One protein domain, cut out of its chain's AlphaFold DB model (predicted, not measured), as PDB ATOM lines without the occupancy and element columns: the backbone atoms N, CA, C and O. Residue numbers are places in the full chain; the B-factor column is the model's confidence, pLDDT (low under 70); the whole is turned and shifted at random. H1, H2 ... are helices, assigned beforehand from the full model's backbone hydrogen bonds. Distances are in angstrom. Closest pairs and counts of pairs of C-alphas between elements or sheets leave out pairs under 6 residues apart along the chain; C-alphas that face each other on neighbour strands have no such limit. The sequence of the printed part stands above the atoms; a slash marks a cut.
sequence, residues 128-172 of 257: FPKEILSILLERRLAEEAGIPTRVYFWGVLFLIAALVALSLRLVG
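What this domain is: This is residues 128 to 172 of the 257 residues of the protein "Metal ABC transporter permease" of Candidatus Acetothermia bacterium (UniProt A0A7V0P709). One long helix, H3, makes the length of this model, with a small loose head of two short helices, H1 and H2, at its first end. H1 and H2 meet in a corner at their link, and residues 157 to 163 and 165 to 171 stick out away from this head. The printed part has 45 residues with three named helices, in the order H1, H2, H3, and no named strand: the class is all helix. The whole is loose, with a radius of gyration of the C-alphas of 13.1 A and spans of 40 by 17 by 16 A.

How they stand to each other: Start from H3, residues 149 to 170, and look at its residues 149 to 153, with which alone it touches H1, residues 130 to 137. They only just touch, with 3 pairs of C-alphas within 8 A; the closest are those of Ile 135 and Thr 149, 7.7 A apart. Their lines stand at a steep tilt of 68 degrees, only just short of about perpendicular, and run the same way. Next find H2, residues 139 to 144, which is close to H3 but not clearly touching: the closest C-alphas, of Ala 142 and Thr 149, are 7.1 A apart. These two run opposite ways at a shallow tilt of 15 degrees. H1 and H2 touch only at the corner by their link, where the closest C-alphas, of Ile 135 and Ala 142, are 6.0 A apart; they run opposite ways at a steep tilt of 54 degrees. In H1, H2 and H3 every O i to N i+4 pair is within hydrogen-bond range.

Where its parts are: Find C-alpha 149 at (121.881, 146.417, 126.320); from there H3 runs 31.6 A to C-alpha 170 at (112.621, 176.621, 127.086). H1 begins at C-alpha 130, (130.005, 151.184, 135.302), and measures 10.9 A; H2, from Arg 139 to Glu 144, measures 9.2 A.

The domain as a whole: The two C-alphas farthest apart are those of Gly 146 and Val 171, at 40.3 A. The printed part has no cut, and the links H1 to H2 and H2 to H3 are tight. Look in the B-factor column for pLDDT under 70 at residues 128 to 149; the mean of the printed part is 73.9.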
ATOM      1  N   PHE A 128     127.473 156.705 139.483       56.81
ATOM      2  CA  PHE A 128     127.215 156.208 138.129       56.81
ATOM      3  C   PHE A 128     127.603 154.729 138.007       56.81
ATOM      4  O   PHE A 128     128.763 154.379 138.248       56.81
ATOM      5  N   PRO A 129     126.664 153.853 137.605       57.44
ATOM      6  CA  PRO A 129     126.969 152.463 137.326       57.44
ATOM      7  C   PRO A 129     127.905 152.357 136.113       57.44
ATOM      8  O   PRO A 129     127.672 152.940 135.050       57.44
ATOM      9  N   LYS A 130     128.984 151.592 136.294       62.09
ATOM     10  CA  LYS A 130     130.005 151.184 135.302       62.09
ATOM     11  C   LYS A 130     129.393 150.640 133.999       62.09
ATOM     12  O   LYS A 130     130.009 150.716 132.935       62.09
ATOM     13  N   GLU A 131     128.160 150.161 134.073       67.44
ATOM     14  CA  GLU A 131     127.335 149.699 132.967       67.44
ATOM     15  C   GLU A 131     126.985 150.834 131.983       67.44
ATOM     16  O   GLU A 131     127.117 150.652 130.775       67.44
ATOM     17  N   ILE A 132     126.623 152.033 132.464       66.19
ATOM     18  CA  ILE A 132     126.248 153.174 131.601       66.19
ATOM     19  C   ILE A 132     127.474 153.719 130.863       66.19
ATOM     20  O   ILE A 132     127.405 154.029 129.673       66.19
ATOM     21  N   LEU A 133     128.617 153.786 131.550       64.75
ATOM     22  CA  LEU A 133     129.864 154.259 130.955       64.75
ATOM     23  C   LEU A 133     130.345 153.334 129.826       64.75
ATOM     24  O   LEU A 133     130.817 153.814 128.799       64.75
ATOM     25  N   SER A 134     130.156 152.021 129.985       62.00
ATOM     26  CA  SER A 134     130.521 151.026 128.970       62.00
ATOM     27  C   SER A 134     129.666 151.143 127.701       62.00
ATOM     28  O   SER A 134     130.172 150.950 126.602       62.00
ATOM     29  N   ILE A 135     128.391 151.519 127.840       65.44
ATOM     30  CA  ILE A 135     127.475 151.726 126.706       65.44
ATOM     31  C   ILE A 135     127.798 153.026 125.948       65.44
ATOM     32  O   ILE A 135     127.660 153.064 124.727       65.44
ATOM     33  N   LEU A 136     128.220 154.081 126.658       62.69
ATOM     34  CA  LEU A 136     128.526 155.400 126.085       62.69
ATOM     35  C   LEU A 136     129.867 155.451 125.337       62.69
ATOM     36  O   LEU A 136     129.988 156.219 124.388       62.69
ATOM     37  N   LEU A 137     130.865 154.674 125.772       62.44
ATOM     38  CA  LEU A 137     132.205 154.677 125.175       62.44
ATOM     39  C   LEU A 137     132.296 153.819 123.919       62.44
ATOM     40  O   LEU A 137     132.887 154.258 122.945       62.44
ATOM     41  N   GLU A 138     131.709 152.621 123.923       60.84
ATOM     42  CA  GLU A 138     131.681 151.791 122.726       60.84
ATOM     43  C   GLU A 138     130.558 150.756 122.838       60.84
ATOM     44  O   GLU A 138     130.650 149.758 123.558       60.84
ATOM     45  N   ARG A 139     129.485 150.953 122.075       60.34
ATOM     46  CA  ARG A 139     128.346 150.023 122.034       60.34
ATOM     47  C   ARG A 139     128.772 148.591 121.668       60.34
ATOM     48  O   ARG A 139     128.155 147.638 122.135       60.34
ATOM     49  N   ARG A 140     129.864 148.452 120.903       55.69
ATOM     50  CA  ARG A 140     130.478 147.169 120.526       55.69
ATOM     51  C   ARG A 140     131.120 146.416 121.695       55.69
ATOM     52  O   ARG A 140     131.004 145.200 121.746       55.69
ATOM     53  N   LEU A 141     131.732 147.115 122.655       54.47
ATOM     54  CA  LEU A 141     132.327 146.486 123.846       54.47
ATOM     55  C   LEU A 141     131.250 145.903 124.780       54.47
ATOM     56  O   LEU A 141     131.492 144.916 125.470       54.47
ATOM     57  N   ALA A 142     130.048 146.489 124.787       55.12
ATOM     58  CA  ALA A 142     128.927 146.022 125.600       55.12
ATOM     59  C   ALA A 142     128.231 144.774 125.024       55.12
ATOM     60  O   ALA A 142     127.765 143.934 125.794       55.12
ATOM     61  N   GLU A 143     128.179 144.635 123.693       60.78
ATOM     62  CA  GLU A 143     127.627 143.446 123.024       60.78
ATOM     63  C   GLU A 143     128.483 142.197 123.285       60.78
ATOM     64  O   GLU A 143     127.934 141.119 123.504       60.78
ATOM     65  N   GLU A 144     129.808 142.346 123.372       54.59
ATOM     66  CA  GLU A 144     130.715 141.246 123.734       54.59
ATOM     67  C   GLU A 144     130.689 140.904 125.235       54.59
ATOM     68  O   GLU A 144     130.989 139.777 125.624       54.59
ATOM     69  N   ALA A 145     130.287 141.848 126.092       57.72
ATOM     70  CA  ALA A 145     130.218 141.662 127.543       57.72
ATOM     71  C   ALA A 145     128.934 140.954 128.032       57.72
ATOM     72  O   ALA A 145     128.788 140.730 129.234       57.72
ATOM     73  N   GLY A 146     128.000 140.609 127.135       54.91
ATOM     74  CA  GLY A 146     126.787 139.848 127.467       54.91
ATOM     75  C   GLY A 146     125.755 140.606 128.315       54.91
ATOM     76  O   GLY A 146     124.882 139.992 128.927       54.91
ATOM     77  N   ILE A 147     125.839 141.937 128.378       63.91
ATOM     78  CA  ILE A 147     124.901 142.773 129.136       63.91
ATOM     79  C   ILE A 147     123.607 142.916 128.313       63.91
ATOM     80  O   ILE A 147     123.689 143.125 127.102       63.91
ATOM     81  N   PRO A 148     122.397 142.847 128.907       63.34
ATOM     82  CA  PRO A 148     121.147 143.119 128.196       63.34
ATOM     83  C   PRO A 148     121.037 144.612 127.834       63.34
ATOM     84  O   PRO A 148     120.347 145.398 128.485       63.34
ATOM     85  N   THR A 149     121.715 145.021 126.761       66.00
ATOM     86  CA  THR A 149     121.881 146.417 126.320       66.00
ATOM     87  C   THR A 149     120.564 147.071 125.910       66.00
ATOM     88  O   THR A 149     120.456 148.293 125.897       66.00
ATOM     89  N   ARG A 150     119.537 146.278 125.575       73.00
ATOM     90  CA  ARG A 150     118.303 146.770 124.949       73.00
ATOM     91  C   ARG A 150     117.519 147.721 125.856       73.00
ATOM     92  O   ARG A 150     117.140 148.792 125.399       73.00
ATOM     93  N   VAL A 151     117.313 147.369 127.127       78.94
ATOM     94  CA  VAL A 151     116.522 148.191 128.066       78.94
ATOM     95  C   VAL A 151     117.238 149.507 128.371       78.94
ATOM     96  O   VAL A 151     116.641 150.577 128.271       78.94
ATOM     97  N   TYR A 152     118.539 149.437 128.659       79.88
ATOM     98  CA  TYR A 152     119.354 150.620 128.939       79.88
ATOM     99  C   TYR A 152     119.482 151.540 127.725       79.88
ATOM    100  O   TYR A 152     119.381 152.754 127.870       79.88
ATOM    101  N   PHE A 153     119.645 150.984 126.522       81.56
ATOM    102  CA  PHE A 153     119.745 151.767 125.293       81.56
ATOM    103  C   PHE A 153     118.473 152.579 125.029       81.56
ATOM    104  O   PHE A 153     118.559 153.781 124.789       81.56
ATOM    105  N   TRP A 154     117.294 151.956 125.135       85.44
ATOM    106  CA  TRP A 154     116.023 152.674 124.992       85.44
ATOM    107  C   TRP A 154     115.801 153.693 126.112       85.44
ATOM    108  O   TRP A 154     115.350 154.800 125.829       85.44
ATOM    109  N   GLY A 155     116.167 153.365 127.356       88.62
ATOM    110  CA  GLY A 155     116.060 154.288 128.488       88.62
ATOM    111  C   GLY A 155     116.916 155.546 128.320       88.62
ATOM    112  O   GLY A 155     116.416 156.659 128.468       88.62
ATOM    113  N   VAL A 156     118.190 155.387 127.947       84.62
ATOM    114  CA  VAL A 156     119.110 156.513 127.715       84.62
ATOM    115  C   VAL A 156     118.678 157.330 126.497       84.62
ATOM    116  O   VAL A 156     118.667 158.558 126.563       84.62
ATOM    117  N   LEU A 157     118.259 156.674 125.410       88.12
ATOM    118  CA  LEU A 157     117.789 157.363 124.208       88.12
ATOM    119  C   LEU A 157     116.529 158.194 124.489       88.12
ATOM    120  O   LEU A 157     116.447 159.348 124.072       88.12
ATOM    121  N   PHE A 158     115.576 157.636 125.239       93.19
ATOM    122  CA  PHE A 158     114.366 158.343 125.648       93.19
ATOM    123  C   PHE A 158     114.680 159.534 126.560       93.19
ATOM    124  O   PHE A 158     114.151 160.623 126.346       93.19
ATOM    125  N   LEU A 159     115.577 159.356 127.535       90.19
ATOM    126  CA  LEU A 159     115.973 160.421 128.456       90.19
ATOM    127  C   LEU A 159     116.646 161.590 127.723       90.19
ATOM    128  O   LEU A 159     116.302 162.745 127.968       90.19
ATOM    129  N   ILE A 160     117.554 161.301 126.786       89.50
ATOM    130  CA  ILE A 160     118.208 162.324 125.957       89.50
ATOM    131  C   ILE A 160     117.181 163.031 125.066       89.50
ATOM    132  O   ILE A 160     117.184 164.257 124.987       89.50
ATOM    133  N   ALA A 161     116.275 162.287 124.428       92.50
ATOM    134  CA  ALA A 161     115.241 162.871 123.576       92.50
ATOM    135  C   ALA A 161     114.305 163.800 124.366       92.50
ATOM    136  O   ALA A 161     114.044 164.921 123.930       92.50
ATOM    137  N   ALA A 162     113.846 163.371 125.544       93.94
ATOM    138  CA  ALA A 162     113.012 164.180 126.428       93.94
ATOM    139  C   ALA A 162     113.747 165.444 126.903       93.94
ATOM    140  O   ALA A 162     113.179 166.537 126.865       93.94
ATOM    141  N   LEU A 163     115.022 165.312 127.281       90.38
ATOM    142  CA  LEU A 163     115.872 166.431 127.686       90.38
ATOM    143  C   LEU A 163     116.020 167.465 126.563       90.38
ATOM    144  O   LEU A 163     115.820 168.660 126.793       90.38
ATOM    145  N   VAL A 164     116.332 167.020 125.343       90.19
ATOM    146  CA  VAL A 164     116.475 167.900 124.173       90.19
ATOM    147  C   VAL A 164     115.138 168.554 123.829       90.19
ATOM    148  O   VAL A 164     115.089 169.768 123.650       90.19
ATOM    149  N   ALA A 165     114.040 167.797 123.800       91.94
ATOM    150  CA  ALA A 165     112.712 168.326 123.486       91.94
ATOM    151  C   ALA A 165     112.256 169.403 124.484       91.94
ATOM    152  O   ALA A 165     111.735 170.445 124.074       91.94
ATOM    153  N   LEU A 166     112.478 169.185 125.785       90.25
ATOM    154  CA  LEU A 166     112.164 170.171 126.819       90.25
ATOM    155  C   LEU A 166     113.063 171.411 126.698       90.25
ATOM    156  O   LEU A 166     112.574 172.535 126.777       90.25
ATOM    157  N   SER A 167     114.354 171.222 126.425       87.44
ATOM    158  CA  SER A 167     115.318 172.323 126.278       87.44
ATOM    159  C   SER A 167     115.021 173.212 125.068       87.44
ATOM    160  O   SER A 167     115.079 174.440 125.168       87.44
ATOM    161  N   LEU A 168     114.647 172.606 123.934       89.38
ATOM    162  CA  LEU A 168     114.267 173.330 122.719       89.38
ATOM    163  C   LEU A 168     113.070 174.256 122.954       89.38
ATOM    164  O   LEU A 168     113.034 175.343 122.383       89.38
ATOM    165  N   ARG A 169     112.125 173.859 123.815       85.62
ATOM    166  CA  ARG A 169     110.999 174.713 124.210       85.62
ATOM    167  C   ARG A 169     111.387 175.871 125.113       85.62
ATOM    168  O   ARG A 169     110.794 176.935 124.988       85.62
ATOM    169  N   LEU A 170     112.298 175.638 126.054       82.88
ATOM    170  CA  LEU A 170     112.621 176.621 127.086       82.88
ATOM    171  C   LEU A 170     113.495 177.754 126.547       82.88
ATOM    172  O   LEU A 170     113.258 178.907 126.896       82.88
ATOM    173  N   VAL A 171     114.498 177.445 125.714       81.38
ATOM    174  CA  VAL A 171     115.508 178.447 125.316       81.38
ATOM    175  C   VAL A 171     115.809 178.486 123.812       81.38
ATOM    176  O   VAL A 171     116.380 179.459 123.324       81.38
ATOM    177  N   GLY A 172     115.405 177.464 123.051       82.56
ATOM    178  CA  GLY A 172     115.688 177.344 121.616       82.56
ATOM    179  C   GLY A 172     116.944 176.519 121.282       82.56
ATOM    180  O   GLY A 172     117.770 176.204 122.138       82.56
TER     181      GLY A 172